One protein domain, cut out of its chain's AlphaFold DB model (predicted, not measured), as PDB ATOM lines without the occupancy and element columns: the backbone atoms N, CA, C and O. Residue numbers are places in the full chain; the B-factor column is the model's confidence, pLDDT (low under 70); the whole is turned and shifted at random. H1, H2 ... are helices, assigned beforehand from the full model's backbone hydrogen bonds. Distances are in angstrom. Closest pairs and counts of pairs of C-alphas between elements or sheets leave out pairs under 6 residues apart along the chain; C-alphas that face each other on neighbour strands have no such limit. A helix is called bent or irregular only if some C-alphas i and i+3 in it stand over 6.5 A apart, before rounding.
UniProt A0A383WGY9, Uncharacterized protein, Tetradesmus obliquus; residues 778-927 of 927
ATOM      1  N   CYS A 778     194.428 179.643 153.649       50.72
ATOM      2  CA  CYS A 778     193.319 179.994 152.788       50.72
ATOM      3  C   CYS A 778     193.566 181.442 152.358       50.72
ATOM      4  O   CYS A 778     192.982 182.357 152.925       50.72
ATOM      5  N   LEU A 779     194.511 181.637 151.424       50.03
ATOM      6  CA  LEU A 779     195.184 182.919 151.145       50.03
ATOM      7  C   LEU A 779     194.233 184.088 150.841       50.03
ATOM      8  O   LEU A 779     194.632 185.241 150.997       50.03
ATOM      9  N   ASP A 780     192.992 183.784 150.462       65.62
ATOM     10  CA  ASP A 780     191.936 184.733 150.117       65.62
ATOM     11  C   ASP A 780     190.881 184.957 151.234       65.62
ATOM     12  O   ASP A 780     190.047 185.852 151.097       65.62
ATOM     13  N   ASP A 781     190.887 184.192 152.343       82.81
ATOM     14  CA  ASP A 781     189.909 184.319 153.446       82.81
ATOM     15  C   ASP A 781     190.555 184.337 154.859       82.81
ATOM     16  O   ASP A 781     190.904 183.288 155.417       82.81
ATOM     17  N   PRO A 782     190.634 185.514 155.520       79.44
ATOM     18  CA  PRO A 782     191.224 185.642 156.852       79.44
ATOM     19  C   PRO A 782     190.399 184.986 157.973       79.44
ATOM     20  O   PRO A 782     190.934 184.767 159.063       79.44
ATOM     21  N   LEU A 783     189.116 184.662 157.758       84.62
ATOM     22  CA  LEU A 783     188.310 183.923 158.740       84.62
ATOM     23  C   LEU A 783     188.738 182.454 158.804       84.62
ATOM     24  O   LEU A 783     188.782 181.892 159.898       84.62
ATOM     25  N   ARG A 784     189.110 181.866 157.661       89.50
ATOM     26  CA  ARG A 784     189.619 180.491 157.571       89.50
ATOM     27  C   ARG A 784     191.015 180.378 158.182       89.50
ATOM     28  O   ARG A 784     191.227 179.547 159.060       89.50
ATOM     29  N   ASP A 785     191.926 181.296 157.849       85.62
ATOM     30  CA  ASP A 785     193.244 181.379 158.503       85.62
ATOM     31  C   ASP A 785     193.120 181.563 160.036       85.62
ATOM     32  O   ASP A 785     193.845 180.927 160.807       85.62
ATOM     33  N   THR A 786     192.154 182.368 160.502       85.00
ATOM     34  CA  THR A 786     191.852 182.520 161.940       85.00
ATOM     35  C   THR A 786     191.296 181.229 162.554       85.00
ATOM     36  O   THR A 786     191.650 180.887 163.684       85.00
ATOM     37  N   ALA A 787     190.460 180.481 161.830       88.94
ATOM     38  CA  ALA A 787     189.929 179.196 162.278       88.94
ATOM     39  C   ALA A 787     191.037 178.146 162.454       88.94
ATOM     40  O   ALA A 787     191.119 177.526 163.517       88.94
ATOM     41  N   VAL A 788     191.945 178.004 161.478       90.56
ATOM     42  CA  VAL A 788     193.102 177.095 161.592       90.56
ATOM     43  C   VAL A 788     194.025 177.521 162.741       90.56
ATOM     44  O   VAL A 788     194.497 176.670 163.499       90.56
ATOM     45  N   ALA A 789     194.246 178.825 162.944       83.38
ATOM     46  CA  ALA A 789     195.024 179.331 164.078       83.38
ATOM     47  C   ALA A 789     194.382 178.976 165.436       83.38
ATOM     48  O   ALA A 789     195.071 178.488 166.330       83.38
ATOM     49  N   LEU A 790     193.062 179.150 165.586       84.38
ATOM     50  CA  LEU A 790     192.336 178.798 166.813       84.38
ATOM     51  C   LEU A 790     192.323 177.286 167.080       84.38
ATOM     52  O   LEU A 790     192.523 176.869 168.221       84.38
ATOM     53  N   LEU A 791     192.110 176.461 166.050       90.00
ATOM     54  CA  LEU A 791     192.102 175.001 166.173       90.00
ATOM     55  C   LEU A 791     193.502 174.458 166.502       90.00
ATOM     56  O   LEU A 791     193.657 173.712 167.468       90.00
ATOM     57  N   SER A 792     194.539 174.886 165.776       88.06
ATOM     58  CA  SER A 792     195.924 174.443 166.021       88.06
ATOM     59  C   SER A 792     196.452 174.891 167.385       88.06
ATOM     60  O   SER A 792     197.152 174.126 168.051       88.06
ATOM     61  N   ALA A 793     196.068 176.081 167.860       83.06
ATOM     62  CA  ALA A 793     196.422 176.548 169.196       83.06
ATOM     63  C   ALA A 793     195.811 175.685 170.313       83.06
ATOM     64  O   ALA A 793     196.437 175.545 171.365       83.06
ATOM     65  N   VAL A 794     194.626 175.096 170.104       86.31
ATOM     66  CA  VAL A 794     193.960 174.191 171.062       86.31
ATOM     67  C   VAL A 794     194.469 172.746 170.944       86.31
ATOM     68  O   VAL A 794     194.564 172.067 171.959       86.31
ATOM     69  N   LEU A 795     194.857 172.297 169.746       87.50
ATOM     70  CA  LEU A 795     195.413 170.956 169.491       87.50
ATOM     71  C   LEU A 795     196.885 170.774 169.919       87.50
ATOM     72  O   LEU A 795     197.383 169.655 169.946       87.50
ATOM     73  N   GLN A 796     197.613 171.842 170.245       82.31
ATOM     74  CA  GLN A 796     198.931 171.735 170.890       82.31
ATOM     75  C   GLN A 796     198.792 171.394 172.391       82.31
ATOM     76  O   GLN A 796     197.809 171.802 173.011       82.31
ATOM     77  N   PRO A 797     199.815 170.822 173.056       69.75
ATOM     78  CA  PRO A 797     200.691 169.723 172.607       69.75
ATOM     79  C   PRO A 797     199.887 168.381 172.560       69.75
ATOM     80  O   PRO A 797     198.764 168.395 173.060       69.75
ATOM     81  N   PRO A 798     200.395 167.229 172.032       56.12
ATOM     82  CA  PRO A 798     201.811 166.831 172.051       56.12
ATOM     83  C   PRO A 798     202.402 166.032 170.859       56.12
ATOM     84  O   PRO A 798     201.775 165.165 170.266       56.12
ATOM     85  N   ALA A 799     203.709 166.247 170.660       48.22
ATOM     86  CA  ALA A 799     204.776 165.301 170.273       48.22
ATOM     87  C   ALA A 799     204.686 164.370 169.034       48.22
ATOM     88  O   ALA A 799     205.746 164.075 168.487       48.22
ATOM     89  N   ALA A 800     203.522 163.871 168.609       52.16
ATOM     90  CA  ALA A 800     203.419 162.756 167.653       52.16
ATOM     91  C   ALA A 800     202.915 163.157 166.255       52.16
ATOM     92  O   ALA A 800     203.493 162.739 165.252       52.16
ATOM     93  N   ALA A 801     201.869 163.983 166.178       62.59
ATOM     94  CA  ALA A 801     201.287 164.467 164.926       62.59
ATOM     95  C   ALA A 801     201.420 165.988 164.792       62.59
ATOM     96  O   ALA A 801     201.560 166.701 165.784       62.59
ATOM     97  N   SER A 802     201.349 166.493 163.555       81.56
ATOM     98  CA  SER A 802     201.317 167.931 163.263       81.56
ATOM     99  C   SER A 802     199.962 168.524 163.680       81.56
ATOM    100  O   SER A 802     198.970 168.292 162.982       81.56
ATOM    101  N   PRO A 803     199.878 169.342 164.754       84.75
ATOM    102  CA  PRO A 803     198.603 169.917 165.188       84.75
ATOM    103  C   PRO A 803     198.073 170.943 164.181       84.75
ATOM    104  O   PRO A 803     196.892 171.272 164.187       84.75
ATOM    105  N   PHE A 804     198.954 171.451 163.310       87.19
ATOM    106  CA  PHE A 804     198.591 172.354 162.230       87.19
ATOM    107  C   PHE A 804     197.896 171.624 161.074       87.19
ATOM    108  O   PHE A 804     196.874 172.099 160.587       87.19
ATOM    109  N   ALA A 805     198.410 170.460 160.655       88.50
ATOM    110  CA  ALA A 805     197.787 169.680 159.583       88.50
ATOM    111  C   ALA A 805     196.371 169.235 159.982       88.50
ATOM    112  O   ALA A 805     195.426 169.479 159.237       88.50
ATOM    113  N   LEU A 806     196.216 168.713 161.204       90.44
ATOM    114  CA  LEU A 806     194.917 168.339 161.769       90.44
ATOM    115  C   LEU A 806     193.963 169.545 161.896       90.44
ATOM    116  O   LEU A 806     192.780 169.434 161.592       90.44
ATOM    117  N   ALA A 807     194.463 170.722 162.289       92.00
ATOM    118  CA  ALA A 807     193.658 171.946 162.327       92.00
ATOM    119  C   ALA A 807     193.175 172.394 160.939       92.00
ATOM    120  O   ALA A 807     192.042 172.856 160.812       92.00
ATOM    121  N   HIS A 808     194.011 172.249 159.908       92.31
ATOM    122  CA  HIS A 808     193.635 172.538 158.525       92.31
ATOM    123  C   HIS A 808     192.657 171.492 157.968       92.31
ATOM    124  O   HIS A 808     191.740 171.844 157.238       92.31
ATOM    125  N   GLU A 809     192.805 170.215 158.320       92.62
ATOM    126  CA  GLU A 809     191.879 169.141 157.934       92.62
ATOM    127  C   GLU A 809     190.479 169.352 158.537       92.62
ATOM    128  O   GLU A 809     189.476 169.311 157.821       92.62
ATOM    129  N   LEU A 810     190.416 169.687 159.832       93.81
ATOM    130  CA  LEU A 810     189.186 170.091 160.520       93.81
ATOM    131  C   LEU A 810     188.534 171.321 159.869       93.81
ATOM    132  O   LEU A 810     187.317 171.349 159.697       93.81
ATOM    133  N   GLU A 811     189.323 172.339 159.513       94.69
ATOM    134  CA  GLU A 811     188.818 173.566 158.889       94.69
ATOM    135  C   GLU A 811     188.326 173.325 157.458       94.69
ATOM    136  O   GLU A 811     187.212 173.727 157.130       94.69
ATOM    137  N   ALA A 812     189.095 172.617 156.630       93.12
ATOM    138  CA  ALA A 812     188.711 172.292 155.262       93.12
ATOM    139  C   ALA A 812     187.415 171.472 155.236       93.12
ATOM    140  O   ALA A 812     186.502 171.775 154.472       93.12
ATOM    141  N   LYS A 813     187.266 170.503 156.147       92.75
ATOM    142  CA  LYS A 813     186.025 169.733 156.267       92.75
ATOM    143  C   LYS A 813     184.837 170.572 156.733       92.75
ATOM    144  O   LYS A 813     183.728 170.410 156.224       92.75
ATOM    145  N   LEU A 814     185.059 171.482 157.678       92.88
ATOM    146  CA  LEU A 814     184.047 172.431 158.134       92.88
ATOM    147  C   LEU A 814     183.587 173.358 157.000       92.88
ATOM    148  O   LEU A 814     182.394 173.635 156.857       92.88
ATOM    149  N   HIS A 815     184.541 173.825 156.198       91.62
ATOM    150  CA  HIS A 815     184.304 174.615 155.004       91.62
ATOM    151  C   HIS A 815     183.495 173.823 153.970       91.62
ATOM    152  O   HIS A 815     182.493 174.329 153.474       91.62
ATOM    153  N   ASP A 816     183.853 172.571 153.695       92.12
ATOM    154  CA  ASP A 816     183.186 171.755 152.676       92.12
ATOM    155  C   ASP A 816     181.773 171.303 153.091       92.12
ATOM    156  O   ASP A 816     180.896 171.166 152.238       92.12
ATOM    157  N   GLN A 817     181.503 171.134 154.392       89.88
ATOM    158  CA  GLN A 817     180.159 170.808 154.891       89.88
ATOM    159  C   GLN A 817     179.180 171.992 154.927       89.88
ATOM    160  O   GLN A 817     177.966 171.774 154.987       89.88
ATOM    161  N   HIS A 818     179.665 173.236 154.985       89.25
ATOM    162  CA  HIS A 818     178.813 174.404 155.262       89.25
ATOM    163  C   HIS A 818     178.958 175.547 154.255       89.25
ATOM    164  O   HIS A 818     177.988 176.265 154.019       89.25
ATOM    165  N   GLY A 819     180.132 175.709 153.647       87.44
ATOM    166  CA  GLY A 819     180.490 176.821 152.775       87.44
ATOM    167  C   GLY A 819     180.637 178.159 153.509       87.44
ATOM    168  O   GLY A 819     180.056 178.396 154.568       87.44
ATOM    169  N   MET A 820     181.388 179.082 152.904       72.81
ATOM    170  CA  MET A 820     181.553 180.459 153.405       72.81
ATOM    171  C   MET A 820     180.621 181.484 152.736       72.81
ATOM    172  O   MET A 820     180.669 182.673 153.057       72.81
ATOM    173  N   ILE A 821     179.742 181.035 151.832       71.12
ATOM    174  CA  ILE A 821     178.833 181.885 151.049       71.12
ATOM    175  C   ILE A 821     177.437 181.913 151.692       71.12
ATOM    176  O   ILE A 821     176.875 180.874 152.049       71.12
ATOM    177  N   GLY A 822     176.861 183.113 151.821       73.31
ATOM    178  CA  GLY A 822     175.487 183.322 152.289       73.31
ATOM    179  C   GLY A 822     175.189 182.666 153.653       73.31
ATOM    180  O   GLY A 822     175.980 182.825 154.588       73.31
ATOM    181  N   PRO A 823     174.071 181.924 153.805       70.12
ATOM    182  CA  PRO A 823     173.680 181.332 155.091       70.12
ATOM    183  C   PRO A 823     174.672 180.274 155.605       70.12
ATOM    184  O   PRO A 823     174.740 180.041 156.815       70.12
ATOM    185  N   GLY A 824     175.480 179.678 154.716       76.81
ATOM    186  CA  GLY A 824     176.514 178.700 155.059       76.81
ATOM    187  C   GLY A 824     177.513 179.222 156.092       76.81
ATOM    188  O   GLY A 824     177.793 178.554 157.087       76.81
ATOM    189  N   LYS A 825     177.924 180.490 155.950       85.00
ATOM    190  CA  LYS A 825     178.878 181.176 156.836       85.00
ATOM    191  C   LYS A 825     178.468 181.158 158.313       85.00
ATOM    192  O   LYS A 825     179.317 181.036 159.197       85.00
ATOM    193  N   HIS A 826     177.169 181.241 158.607       86.12
ATOM    194  CA  HIS A 826     176.667 181.161 159.983       86.12
ATOM    195  C   HIS A 826     176.735 179.737 160.548       86.12
ATOM    196  O   HIS A 826     176.995 179.564 161.740       86.12
ATOM    197  N   MET A 827     176.540 178.718 159.706       87.88
ATOM    198  CA  MET A 827     176.682 177.313 160.093       87.88
ATOM    199  C   MET A 827     178.154 176.921 160.246       87.88
ATOM    200  O   MET A 827     178.480 176.266 161.233       87.88
ATOM    201  N   TYR A 828     179.039 177.406 159.367       91.88
ATOM    202  CA  TYR A 828     180.497 177.321 159.506       91.88
ATOM    203  C   TYR A 828     180.963 177.874 160.859       91.88
ATOM    204  O   TYR A 828     181.461 177.119 161.691       91.88
ATOM    205  N   LEU A 829     180.712 179.159 161.151       89.31
ATOM    206  CA  LEU A 829     181.183 179.790 162.396       89.31
ATOM    207  C   LEU A 829     180.601 179.124 163.656       89.31
ATOM    208  O   LEU A 829     181.278 179.017 164.680       89.31
ATOM    209  N   ARG A 830     179.356 178.637 163.585       90.38
ATOM    210  CA  ARG A 830     178.712 177.903 164.679       90.38
ATOM    211  C   ARG A 830     179.373 176.548 164.942       90.38
ATOM    212  O   ARG A 830     179.571 176.202 166.107       90.38
ATOM    213  N   HIS A 831     179.683 175.779 163.900       90.50
ATOM    214  CA  HIS A 831     180.303 174.465 164.066       90.50
ATOM    215  C   HIS A 831     181.808 174.576 164.355       90.50
ATOM    216  O   HIS A 831     182.288 173.803 165.178       90.50
ATOM    217  N   LEU A 832     182.505 175.612 163.862       92.50
ATOM    218  CA  LEU A 832     183.850 175.989 164.326       92.50
ATOM    219  C   LEU A 832     183.874 176.156 165.846       92.50
ATOM    220  O   LEU A 832     184.673 175.528 166.534       92.50
ATOM    221  N   TYR A 833     182.956 176.971 166.379       89.75
ATOM    222  CA  TYR A 833     182.851 177.218 167.815       89.75
ATOM    223  C   TYR A 833     182.473 175.955 168.604       89.75
ATOM    224  O   TYR A 833     182.958 175.765 169.719       89.75
ATOM    225  N   MET A 834     181.651 175.062 168.037       89.94
ATOM    226  CA  MET A 834     181.370 173.762 168.652       89.94
ATOM    227  C   MET A 834     182.614 172.868 168.688       89.94
ATOM    228  O   MET A 834     182.961 172.408 169.767       89.94
ATOM    229  N   ILE A 835     183.313 172.656 167.570       91.31
ATOM    230  CA  ILE A 835     184.534 171.831 167.514       91.31
ATOM    231  C   ILE A 835     185.596 172.392 168.465       91.31
ATOM    232  O   ILE A 835     186.137 171.665 169.294       91.31
ATOM    233  N   TRP A 836     185.821 173.705 168.432       91.19
ATOM    234  CA  TRP A 836     186.716 174.397 169.354       91.19
ATOM    235  C   TRP A 836     186.337 174.150 170.824       91.19
ATOM    236  O   TRP A 836     187.208 173.814 171.622       91.19
ATOM    237  N   CYS A 837     185.047 174.209 171.185       88.12
ATOM    238  CA  CYS A 837     184.578 173.838 172.526       88.12
ATOM    239  C   CYS A 837     184.800 172.348 172.865       88.12
ATOM    240  O   CYS A 837     185.232 172.066 173.979       88.12
ATOM    241  N   VAL A 838     184.550 171.404 171.943       88.88
ATOM    242  CA  VAL A 838     184.802 169.955 172.159       88.88
ATOM    243  C   VAL A 838     186.263 169.704 172.506       88.88
ATOM    244  O   VAL A 838     186.566 168.948 173.422       88.88
ATOM    245  N   LEU A 839     187.173 170.372 171.797       88.25
ATOM    246  CA  LEU A 839     188.613 170.251 172.005       88.25
ATOM    247  C   LEU A 839     189.088 170.951 173.296       88.25
ATOM    248  O   LEU A 839     190.290 171.018 173.539       88.25
ATOM    249  N   GLY A 840     188.179 171.447 174.148       84.88
ATOM    250  CA  GLY A 840     188.486 172.146 175.403       84.88
ATOM    251  C   GLY A 840     188.901 173.600 175.190       84.88
ATOM    252  O   GLY A 840     189.507 174.220 176.061       84.88
ATOM    253  N   GLY A 841     188.618 174.154 174.009       79.75
ATOM    254  CA  GLY A 841     189.120 175.450 173.574       79.75
ATOM    255  C   GLY A 841     188.722 176.603 174.483       79.75
ATOM    256  O   GLY A 841     189.502 177.534 174.609       79.75
ATOM    257  N   ARG A 842     187.583 176.532 175.182       75.31
ATOM    258  CA  ARG A 842     187.124 177.588 176.097       75.31
ATOM    259  C   ARG A 842     188.008 177.712 177.338       75.31
ATOM    260  O   ARG A 842     188.363 178.821 177.726       75.31
ATOM    261  N   GLU A 843     188.368 176.591 177.945       77.44
ATOM    262  CA  GLU A 843     189.218 176.522 179.133       77.44
ATOM    263  C   GLU A 843     190.687 176.736 178.740       77.44
ATOM    264  O   GLU A 843     191.418 177.488 179.385       77.44
ATOM    265  N   LEU A 844     191.099 176.150 177.612       70.56
ATOM    266  CA  LEU A 844     192.452 176.261 177.069       70.56
ATOM    267  C   LEU A 844     192.713 177.595 176.345       70.56
ATOM    268  O   LEU A 844     193.872 177.872 176.026       70.56
ATOM    269  N   ALA A 845     191.685 178.427 176.115       68.75
ATOM    270  CA  ALA A 845     191.773 179.735 175.458       68.75
ATOM    271  C   ALA A 845     192.740 180.669 176.179       68.75
ATOM    272  O   ALA A 845     193.599 181.267 175.542       68.75
ATOM    273  N   ALA A 846     192.628 180.774 177.505       65.62
ATOM    274  CA  ALA A 846     193.468 181.673 178.290       65.62
ATOM    275  C   ALA A 846     194.952 181.276 178.206       65.62
ATOM    276  O   ALA A 846     195.812 182.137 178.036       65.62
ATOM    277  N   ALA A 847     195.250 179.970 178.240       66.94
ATOM    278  CA  ALA A 847     196.604 179.447 178.056       66.94
ATOM    279  C   ALA A 847     197.104 179.619 176.606       66.94
ATOM    280  O   ALA A 847     198.257 179.993 176.396       66.94
ATOM    281  N   ALA A 848     196.237 179.394 175.611       67.62
ATOM    282  CA  ALA A 848     196.539 179.597 174.191       67.62
ATOM    283  C   ALA A 848     196.878 181.062 173.887       67.62
ATOM    284  O   ALA A 848     197.893 181.355 173.258       67.62
ATOM    285  N   GLU A 849     196.038 181.982 174.360       69.56
ATOM    286  CA  GLU A 849     196.176 183.415 174.126       69.56
ATOM    287  C   GLU A 849     197.364 183.991 174.904       69.56
ATOM    288  O   GLU A 849     198.103 184.813 174.365       69.56
ATOM    289  N   ALA A 850     197.618 183.530 176.136       65.31
ATOM    290  CA  ALA A 850     198.823 183.894 176.879       65.31
ATOM    291  C   ALA A 850     200.099 183.466 176.133       65.31
ATOM    292  O   ALA A 850     200.998 184.290 175.959       65.31
ATOM    293  N   ALA A 851     200.154 182.230 175.617       66.00
ATOM    294  CA  ALA A 851     201.270 181.786 174.782       66.00
ATOM    295  C   ALA A 851     201.391 182.599 173.491       66.00
ATOM    296  O   ALA A 851     202.481 183.046 173.153       66.00
ATOM    297  N   GLN A 852     200.288 182.848 172.783       70.62
ATOM    298  CA  GLN A 852     200.298 183.618 171.538       70.62
ATOM    299  C   GLN A 852     200.756 185.069 171.752       70.62
ATOM    300  O   GLN A 852     201.552 185.574 170.962       70.62
ATOM    301  N   ARG A 853     200.319 185.727 172.834       70.06
ATOM    302  CA  ARG A 853     200.784 187.068 173.226       70.06
ATOM    303  C   ARG A 853     202.269 187.070 173.594       70.06
ATOM    304  O   ARG A 853     202.985 187.971 173.173       70.06
ATOM    305  N   ALA A 854     202.745 186.062 174.327       63.59
ATOM    306  CA  ALA A 854     204.159 185.943 174.681       63.59
ATOM    307  C   ALA A 854     205.048 185.644 173.458       63.59
ATOM    308  O   ALA A 854     206.094 186.267 173.313       63.59
ATOM    309  N   ARG A 855     204.605 184.782 172.528       66.81
ATOM    310  CA  ARG A 855     205.248 184.564 171.216       66.81
ATOM    311  C   ARG A 855     205.300 185.853 170.381       66.81
ATOM    312  O   ARG A 855     206.300 186.099 169.717       66.81
ATOM    313  N   ALA A 856     204.249 186.679 170.417       70.12
ATOM    314  CA  ALA A 856     204.222 187.962 169.710       70.12
ATOM    315  C   ALA A 856     205.220 188.969 170.310       70.12
ATOM    316  O   ALA A 856     206.062 189.483 169.584       70.12
ATOM    317  N   ALA A 857     205.196 189.170 171.633       68.25
ATOM    318  CA  ALA A 857     206.149 190.039 172.329       68.25
ATOM    319  C   ALA A 857     207.608 189.552 172.196       68.25
ATOM    320  O   ALA A 857     208.530 190.358 172.123       68.25
ATOM    321  N   ALA A 858     207.827 188.237 172.110       66.75
ATOM    322  CA  ALA A 858     209.133 187.656 171.807       66.75
ATOM    323  C   ALA A 858     209.632 188.055 170.404       66.75
ATOM    324  O   ALA A 858     210.785 188.449 170.252       66.75
ATOM    325  N   ALA A 859     208.759 188.013 169.392       68.88
ATOM    326  CA  ALA A 859     209.086 188.411 168.020       68.88
ATOM    327  C   ALA A 859     209.320 189.928 167.849       68.88
ATOM    328  O   ALA A 859     209.960 190.342 166.885       68.88
ATOM    329  N   GLU A 860     208.843 190.759 168.781       72.56
ATOM    330  CA  GLU A 860     209.138 192.201 168.832       72.56
ATOM    331  C   GLU A 860     210.563 192.504 169.348       72.56
ATOM    332  O   GLU A 860     211.051 193.619 169.170       72.56
ATOM    333  N   GLY A 861     211.258 191.526 169.947       71.69
ATOM    334  CA  GLY A 861     212.566 191.711 170.591       71.69
ATOM    335  C   GLY A 861     213.778 191.858 169.657       71.69
ATOM    336  O   GLY A 861     214.856 192.214 170.128       71.69
ATOM    337  N   GLY A 862     213.639 191.583 168.355       70.69
ATOM    338  CA  GLY A 862     214.691 191.758 167.335       70.69
ATOM    339  C   GLY A 862     215.861 190.755 167.359       70.69
ATOM    340  O   GLY A 862     216.523 190.583 166.339       70.69
ATOM    341  N   ASP A 863     216.099 190.078 168.482       83.81
ATOM    342  CA  ASP A 863     217.024 188.946 168.623       83.81
ATOM    343  C   ASP A 863     216.268 187.629 168.355       83.81
ATOM    344  O   ASP A 863     215.348 187.270 169.094       83.81
ATOM    345  N   GLU A 864     216.630 186.919 167.280       74.94
ATOM    346  CA  GLU A 864     215.953 185.687 166.846       74.94
ATOM    347  C   GLU A 864     216.144 184.513 167.826       74.94
ATOM    348  O   GLU A 864     215.211 183.730 168.029       74.94
ATOM    349  N   ASP A 865     217.306 184.409 168.481       80.06
ATOM    350  CA  ASP A 865     217.592 183.355 169.464       80.06
ATOM    351  C   ASP A 865     216.836 183.626 170.775       80.06
ATOM    352  O   ASP A 865     216.230 182.717 171.356       80.06
ATOM    353  N   ALA A 866     216.789 184.888 171.219       74.06
ATOM    354  CA  ALA A 866     215.969 185.297 172.358       74.06
ATOM    355  C   ALA A 866     214.467 185.125 172.070       74.06
ATOM    356  O   ALA A 866     213.728 184.644 172.935       74.06
ATOM    357  N   ALA A 867     214.015 185.444 170.852       71.81
ATOM    358  CA  ALA A 867     212.633 185.242 170.426       71.81
ATOM    359  C   ALA A 867     212.248 183.752 170.444       71.81
ATOM    360  O   ALA A 867     211.200 183.386 170.985       71.81
ATOM    361  N   ALA A 868     213.117 182.875 169.929       73.94
ATOM    362  CA  ALA A 868     212.924 181.427 169.971       73.94
ATOM    363  C   ALA A 868     212.915 180.881 171.412       73.94
ATOM    364  O   ALA A 868     212.059 180.061 171.761       73.94
ATOM    365  N   ALA A 869     213.814 181.360 172.278       75.06
ATOM    366  CA  ALA A 869     213.866 180.967 173.684       75.06
ATOM    367  C   ALA A 869     212.613 181.407 174.465       75.06
ATOM    368  O   ALA A 869     212.048 180.615 175.226       75.06
ATOM    369  N   ALA A 870     212.140 182.637 174.250       70.38
ATOM    370  CA  ALA A 870     210.933 183.167 174.880       70.38
ATOM    371  C   ALA A 870     209.655 182.483 174.359       70.38
ATOM    372  O   ALA A 870     208.774 182.159 175.157       70.38
ATOM    373  N   ALA A 871     209.578 182.158 173.063       69.50
ATOM    374  CA  ALA A 871     208.511 181.320 172.515       69.50
ATOM    375  C   ALA A 871     208.512 179.913 173.144       69.50
ATOM    376  O   ALA A 871     207.477 179.441 173.609       69.50
ATOM    377  N   ALA A 872     209.675 179.264 173.264       76.31
ATOM    378  CA  ALA A 872     209.792 177.957 173.915       76.31
ATOM    379  C   ALA A 872     209.469 177.994 175.426       76.31
ATOM    380  O   ALA A 872     209.016 176.993 175.988       76.31
ATOM    381  N   ALA A 873     209.689 179.126 176.101       72.62
ATOM    382  CA  ALA A 873     209.268 179.344 177.485       72.62
ATOM    383  C   ALA A 873     207.745 179.540 177.597       72.62
ATOM    384  O   ALA A 873     207.114 178.919 178.454       72.62
ATOM    385  N   ALA A 874     207.148 180.330 176.701       71.69
ATOM    386  CA  ALA A 874     205.702 180.515 176.599       71.69
ATOM    387  C   ALA A 874     204.968 179.190 176.341       71.69
ATOM    388  O   ALA A 874     203.957 178.901 176.981       71.69
ATOM    389  N   ASP A 875     205.519 178.345 175.470       75.06
ATOM    390  CA  ASP A 875     204.960 177.036 175.129       75.06
ATOM    391  C   ASP A 875     205.020 176.053 176.307       75.06
ATOM    392  O   ASP A 875     204.068 175.307 176.542       75.06
ATOM    393  N   LYS A 876     206.094 176.093 177.109       75.62
ATOM    394  CA  LYS A 876     206.193 175.332 178.368       75.62
ATOM    395  C   LYS A 876     205.208 175.835 179.423       75.62
ATOM    396  O   LYS A 876     204.576 175.017 180.087       75.62
ATOM    397  N   ALA A 877     205.051 177.153 179.565       72.31
ATOM    398  CA  ALA A 877     204.087 177.746 180.490       72.31
ATOM    399  C   ALA A 877     202.639 177.402 180.099       72.31
ATOM    400  O   ALA A 877     201.839 177.033 180.958       72.31
ATOM    401  N   ALA A 878     202.319 177.430 178.801       75.38
ATOM    402  CA  ALA A 878     201.043 176.939 178.301       75.38
ATOM    403  C   ALA A 878     200.866 175.447 178.585       75.38
ATOM    404  O   ALA A 878     199.860 175.086 179.180       75.38
ATOM    405  N   ALA A 879     201.829 174.588 178.239       77.69
ATOM    406  CA  ALA A 879     201.738 173.150 178.507       77.69
ATOM    407  C   ALA A 879     201.511 172.833 180.000       77.69
ATOM    408  O   ALA A 879     200.696 171.969 180.315       77.69
ATOM    409  N   ALA A 880     202.152 173.571 180.915       78.12
ATOM    410  CA  ALA A 880     201.903 173.461 182.353       78.12
ATOM    411  C   ALA A 880     200.464 173.867 182.727       78.12
ATOM    412  O   ALA A 880     199.756 173.086 183.361       78.12
ATOM    413  N   ALA A 881     199.988 175.027 182.261       76.50
ATOM    414  CA  ALA A 881     198.608 175.465 182.484       76.50
ATOM    415  C   ALA A 881     197.569 174.503 181.870       76.50
ATOM    416  O   ALA A 881     196.477 174.344 182.412       76.50
ATOM    417  N   ARG A 882     197.898 173.818 180.763       76.31
ATOM    418  CA  ARG A 882     197.053 172.756 180.190       76.31
ATOM    419  C   ARG A 882     197.014 171.526 181.087       76.31
ATOM    420  O   ARG A 882     195.919 171.070 181.381       76.31
ATOM    421  N   ALA A 883     198.154 171.058 181.592       79.56
ATOM    422  CA  ALA A 883     198.202 169.929 182.523       79.56
ATOM    423  C   ALA A 883     197.438 170.200 183.839       79.56
ATOM    424  O   ALA A 883     196.797 169.299 184.377       79.56
ATOM    425  N   GLU A 884     197.447 171.442 184.341       82.06
ATOM    426  CA  GLU A 884     196.608 171.853 185.479       82.06
ATOM    427  C   GLU A 884     195.108 171.821 185.135       82.06
ATOM    428  O   GLU A 884     194.300 171.293 185.904       82.06
ATOM    429  N   LEU A 885     194.728 172.342 183.963       79.25
ATOM    430  CA  LEU A 885     193.340 172.342 183.491       79.25
ATOM    431  C   LEU A 885     192.823 170.935 183.164       79.25
ATOM    432  O   LEU A 885     191.654 170.661 183.408       79.25
ATOM    433  N   GLU A 886     193.660 170.024 182.667       80.69
ATOM    434  CA  GLU A 886     193.297 168.635 182.342       80.69
ATOM    435  C   GLU A 886     192.906 167.802 183.577       80.69
ATOM    436  O   GLU A 886     192.221 166.790 183.441       80.69
ATOM    437  N   GLY A 887     193.223 168.267 184.793       77.62
ATOM    438  CA  GLY A 887     192.660 167.731 186.037       77.62
ATOM    439  C   GLY A 887     191.172 168.061 186.263       77.62
ATOM    440  O   GLY A 887     190.537 167.474 187.143       77.62
ATOM    441  N   VAL A 888     190.586 168.985 185.491       81.00
ATOM    442  CA  VAL A 888     189.161 169.344 185.563       81.00
ATOM    443  C   VAL A 888     188.337 168.342 184.738       81.00
ATOM    444  O   VAL A 888     188.597 168.199 183.544       81.00
ATOM    445  N   PRO A 889     187.284 167.699 185.290       73.50
ATOM    446  CA  PRO A 889     186.578 166.605 184.609       73.50
ATOM    447  C   PRO A 889     186.054 166.904 183.194       73.50
ATOM    448  O   PRO A 889     186.068 166.018 182.353       73.50
ATOM    449  N   GLY A 890     185.621 168.138 182.905       71.81
ATOM    450  CA  GLY A 890     185.181 168.521 181.553       71.81
ATOM    451  C   GLY A 890     186.322 168.749 180.551       71.81
ATOM    452  O   GLY A 890     186.112 168.609 179.349       71.81
ATOM    453  N   VAL A 891     187.526 169.068 181.035       79.56
ATOM    454  CA  VAL A 891     188.732 169.246 180.208       79.56
ATOM    455  C   VAL A 891     189.436 167.907 179.991       79.56
ATOM    456  O   VAL A 891     190.013 167.711 178.928       79.56
ATOM    457  N   ALA A 892     189.339 166.971 180.942       81.75
ATOM    458  CA  ALA A 892     189.815 165.595 180.792       81.75
ATOM    459  C   ALA A 892     189.116 164.865 179.628       81.75
ATOM    460  O   ALA A 892     189.787 164.279 178.780       81.75
ATOM    461  N   ASP A 893     187.784 164.970 179.530       84.94
ATOM    462  CA  ASP A 893     187.014 164.428 178.398       84.94
ATOM    463  C   ASP A 893     187.479 165.055 177.065       84.94
ATOM    464  O   ASP A 893     187.755 164.353 176.091       84.94
ATOM    465  N   ALA A 894     187.652 166.381 177.038       86.06
ATOM    466  CA  ALA A 894     188.176 167.101 175.877       86.06
ATOM    467  C   ALA A 894     189.627 166.711 175.523       86.06
ATOM    468  O   ALA A 894     189.993 166.680 174.349       86.06
ATOM    469  N   ALA A 895     190.458 166.403 176.524       86.50
ATOM    470  CA  ALA A 895     191.833 165.943 176.348       86.50
ATOM    471  C   ALA A 895     191.887 164.553 175.720       86.50
ATOM    472  O   ALA A 895     192.682 164.338 174.811       86.50
ATOM    473  N   ALA A 896     190.993 163.649 176.127       87.56
ATOM    474  CA  ALA A 896     190.846 162.348 175.487       87.56
ATOM    475  C   ALA A 896     190.448 162.485 174.005       87.56
ATOM    476  O   ALA A 896     190.994 161.770 173.169       87.56
ATOM    477  N   VAL A 897     189.575 163.440 173.653       89.12
ATOM    478  CA  VAL A 897     189.235 163.722 172.243       89.12
ATOM    479  C   VAL A 897     190.422 164.325 171.478       89.12
ATOM    480  O   VAL A 897     190.720 163.858 170.381       89.12
ATOM    481  N   ARG A 898     191.148 165.306 172.046       89.81
ATOM    482  CA  ARG A 898     192.381 165.846 171.428       89.81
ATOM    483  C   ARG A 898     193.413 164.743 171.181       89.81
ATOM    484  O   ARG A 898     193.933 164.648 170.074       89.81
ATOM    485  N   ALA A 899     193.688 163.917 172.191       88.19
ATOM    486  CA  ALA A 899     194.643 162.819 172.105       88.19
ATOM    487  C   ALA A 899     194.223 161.796 171.041       88.19
ATOM    488  O   ALA A 899     195.025 161.481 170.171       88.19
ATOM    489  N   ALA A 900     192.958 161.365 171.029       90.00
ATOM    490  CA  ALA A 900     192.464 160.415 170.034       90.00
ATOM    491  C   ALA A 900     192.618 160.927 168.590       90.00
ATOM    492  O   ALA A 900     193.010 160.157 167.717       90.00
ATOM    493  N   LEU A 901     192.374 162.219 168.337       90.38
ATOM    494  CA  LEU A 901     192.584 162.825 167.015       90.38
ATOM    495  C   LEU A 901     194.076 162.933 166.649       90.38
ATOM    496  O   LEU A 901     194.456 162.655 165.516       90.38
ATOM    497  N   LEU A 902     194.937 163.312 167.600       89.31
ATOM    498  CA  LEU A 902     196.387 163.452 167.385       89.31
ATOM    499  C   LEU A 902     197.112 162.101 167.261       89.31
ATOM    500  O   LEU A 902     198.145 162.021 166.602       89.31
ATOM    501  N   GLU A 903     196.576 161.041 167.861       89.62
ATOM    502  CA  GLU A 903     197.051 159.659 167.714       89.62
ATOM    503  C   GLU A 903     196.455 158.957 166.477       89.62
ATOM    504  O   GLU A 903     196.858 157.840 166.153       89.62
ATOM    505  N   GLY A 904     195.491 159.579 165.783       89.44
ATOM    506  CA  GLY A 904     194.739 158.959 164.684       89.44
ATOM    507  C   GLY A 904     193.806 157.820 165.125       89.44
ATOM    508  O   GLY A 904     193.343 157.041 164.295       89.44
ATOM    509  N   ALA A 905     193.534 157.709 166.429       90.50
ATOM    510  CA  ALA A 905     192.596 156.756 167.022       90.50
ATOM    511  C   ALA A 905     191.124 157.197 166.891       90.50
ATOM    512  O   ALA A 905     190.222 156.379 167.067       90.50
ATOM    513  N   ALA A 906     190.891 158.473 166.571       90.62
ATOM    514  CA  ALA A 906     189.642 159.001 166.038       90.62
ATOM    515  C   ALA A 906     189.948 159.798 164.763       90.62
ATOM    516  O   ALA A 906     190.913 160.562 164.722       90.62
ATOM    517  N   SER A 907     189.126 159.633 163.732       92.81
ATOM    518  CA  SER A 907     189.231 160.386 162.478       92.81
ATOM    519  C   SER A 907     188.502 161.735 162.531       92.81
ATOM    520  O   SER A 907     187.607 161.967 163.351       92.81
ATOM    521  N   VAL A 908     188.852 162.631 161.604       91.38
ATOM    522  CA  VAL A 908     188.125 163.890 161.385       91.38
ATOM    523  C   VAL A 908     186.720 163.620 160.809       91.38
ATOM    524  O   VAL A 908     185.788 164.375 161.068       91.38
ATOM    525  N   GLU A 909     186.503 162.508 160.102       90.75
ATOM    526  CA  GLU A 909     185.188 161.900 159.841       90.75
ATOM    527  C   GLU A 909     184.392 161.665 161.122       90.75
ATOM    528  O   GLU A 909     183.338 162.278 161.300       90.75
ATOM    529  N   GLU A 910     184.905 160.839 162.029       90.06
ATOM    530  CA  GLU A 910     184.174 160.448 163.232       90.06
ATOM    531  C   GLU A 910     183.853 161.643 164.134       90.06
ATOM    532  O   GLU A 910     182.769 161.677 164.706       90.06
ATOM    533  N   LEU A 911     184.711 162.668 164.214       91.00
ATOM    534  CA  LEU A 911     184.425 163.873 165.006       91.00
ATOM    535  C   LEU A 911     183.211 164.671 164.496       91.00
ATOM    536  O   LEU A 911     182.485 165.256 165.301       91.00
ATOM    537  N   PHE A 912     182.994 164.711 163.179       88.38
ATOM    538  CA  PHE A 912     181.858 165.408 162.564       88.38
ATOM    539  C   PHE A 912     180.593 164.537 162.525       88.38
ATOM    540  O   PHE A 912     179.492 165.060 162.701       88.38
ATOM    541  N   ASP A 913     180.741 163.223 162.339       86.00
ATOM    542  CA  ASP A 913     179.632 162.262 162.406       86.00
ATOM    543  C   ASP A 913     179.168 162.006 163.857       86.00
ATOM    544  O   ASP A 913     178.022 161.603 164.092       86.00
ATOM    545  N   MET A 914     180.026 162.272 164.852       83.06
ATOM    546  CA  MET A 914     179.675 162.234 166.270       83.06
ATOM    547  C   MET A 914     178.590 163.266 166.583       83.06
ATOM    548  O   MET A 914     178.803 164.476 166.673       83.06
ATOM    549  N   THR A 915     177.390 162.754 166.834       71.75
ATOM    550  CA  THR A 915     176.240 163.552 167.252       71.75
ATOM    551  C   THR A 915     176.546 164.356 168.519       71.75
ATOM    552  O   THR A 915     177.300 163.936 169.398       71.75
ATOM    553  N   ARG A 916     175.897 165.516 168.668       63.94
ATOM    554  CA  ARG A 916     176.093 166.433 169.806       63.94
ATOM    555  C   ARG A 916     175.954 165.765 171.188       63.94
ATOM    556  O   ARG A 916     176.617 166.178 172.135       63.94
ATOM    557  N   THR A 917     175.140 164.717 171.289       62.56
ATOM    558  CA  THR A 917     174.978 163.873 172.482       62.56
ATOM    559  C   THR A 917     176.188 162.973 172.761       62.56
ATOM    560  O   THR A 917     176.534 162.781 173.925       62.56
ATOM    561  N   GLN A 918     176.842 162.434 171.725       71.62
ATOM    562  CA  GLN A 918     178.075 161.636 171.836       71.62
ATOM    563  C   GLN A 918     179.279 162.507 172.219       71.62
ATOM    564  O   GLN A 918     180.105 162.076 173.015       71.62
ATOM    565  N   LEU A 919     179.323 163.756 171.743       63.69
ATOM    566  CA  LEU A 919     180.317 164.776 172.120       63.69
ATOM    567  C   LEU A 919     180.129 165.334 173.550       63.69
ATOM    568  O   LEU A 919     180.701 166.363 173.896       63.69
ATOM    569  N   GLY A 920     179.273 164.725 174.378       61.94
ATOM    570  CA  GLY A 920     179.069 165.108 175.779       61.94
ATOM    571  C   GLY A 920     178.373 166.456 176.019       61.94
ATOM    572  O   GLY A 920     178.020 166.748 177.163       61.94
ATOM    573  N   PHE A 921     178.105 167.263 174.986       60.12
ATOM    574  CA  PHE A 921     177.543 168.614 175.130       60.12
ATOM    575  C   PHE A 921     176.236 168.658 175.920       60.12
ATOM    576  O   PHE A 921     176.047 169.576 176.713       60.12
ATOM    577  N   ASP A 922     175.336 167.693 175.731       54.69
ATOM    578  CA  ASP A 922     174.080 167.669 176.486       54.69
ATOM    579  C   ASP A 922     174.284 167.221 177.953       54.69
ATOM    580  O   ASP A 922     173.524 167.639 178.818       54.69
ATOM    581  N   GLN A 923     175.369 166.500 178.286       51.72
ATOM    582  CA  GLN A 923     175.771 166.259 179.687       51.72
ATOM    583  C   GLN A 923     176.495 167.453 180.330       51.72
ATOM    584  O   GLN A 923     176.496 167.570 181.555       51.72
ATOM    585  N   GLN A 924     177.144 168.314 179.540       49.38
ATOM    586  CA  GLN A 924     177.697 169.587 180.022       49.38
ATOM    587  C   GLN A 924     176.624 170.682 180.138       49.38
ATOM    588  O   GLN A 924     176.768 171.590 180.945       49.38
ATOM    589  N   ARG A 925     175.542 170.596 179.357       42.62
ATOM    590  CA  ARG A 925     174.406 171.533 179.367       42.62
ATOM    591  C   ARG A 925     173.536 171.438 180.626       42.62
ATOM    592  O   ARG A 925     172.902 172.429 180.985       42.62
ATOM    593  N   ASP A 926     173.504 170.265 181.253       40.50
ATOM    594  CA  ASP A 926     172.726 169.969 182.463       40.50
ATOM    595  C   ASP A 926     173.563 170.095 183.765       40.50
ATOM    596  O   ASP A 926     173.123 169.648 184.827       40.50
ATOM    597  N   LYS A 927     174.764 170.694 183.688       42.94
ATOM    598  CA  LYS A 927     175.679 170.982 184.811       42.94
ATOM    599  C   LYS A 927     175.874 172.489 184.999       42.94
ATOM    600  O   LYS A 927     176.032 172.881 186.175       42.94
TER     601      LYS A 927
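AT A GLANCE: This is residues 778 to 927 of the 927 residues of an uncharacterized protein of Tetradesmus obliquus (UniProt A0A383WGY9). Three helices, H1, H2 and H3, cluster as a core, and a long helical hairpin, H4 and H5, runs off from it as an arm. H6 meets H2 at one end, and the short H7 and H8 follow. The printed part has 150 residues with eight named helices, H1 to H8 in order, and no named strand: all helix, the packing part aligned, part crossed. It is compact, with a radius of gyration of the C-alphas of 16.1 A and spans of 47 by 40 by 27 A.

HOW THE PARTS SIT: H1, residues 782 to 795, and H2, residues 803 to 818, are the hubs and touch at a steep tilt of 49 degrees, opposite ways, the closest C-alphas being Ser 792 and Ala 807, 5.0 A apart. H3, residues 824 to 838, forms a helical hairpin with H2 at 38 degrees, closest at C-alphas 818 and 824, 4.9 A. With residues 832 to 836 alone H3 touches H1, closest at C-alphas 836 and 791, 6.3 A. H4, residues 841 to 859, touches H1 with residues 841 to 848 alone, about perpendicular at 74 degrees, closest at C-alphas 841 and 794, 5.6 A. H5, residues 864 to 885, forms a hairpin with H4 at a shallow tilt of 14 degrees, closest at C-alphas 867 and 858, 4.5 A. H6, residues 889 to 902, and H2 only just touch, only at their ends, with 3 pairs of C-alphas within 8 A, closest at 902 and 803, 7.2 A. H7, residues 908 to 913, and H8, residues 921 to 925, touch no helix. Every O i to N i+4 pair is within hydrogen-bond range in H1, H2, H3, H5 and H8, against 13 of 15 in H4, 9 of 10 in H6 and 1 of 2 in H7.

IN THESE COORDINATES: H1 begins at C-alpha 782 (191.224, 185.642, 156.852), and H8 ends at C-alpha 925 (174.406, 171.533, 179.367). H5 is 31.1 A long, H4 24.4 A and H2 22.6 A. H4 has a kink of 30 degrees near residue 848 and is only just irregular, C-alphas 843 and 846 being 6.7 A apart.

THE WHOLE: The C-alphas farthest apart are those of Asp 863 and Asp 926, 50.1 A. The printed part has no cut and no long link. Mean pLDDT of the printed part is 78.4; 32 residues are under 70, among them 845 to 851 and 919 to 927.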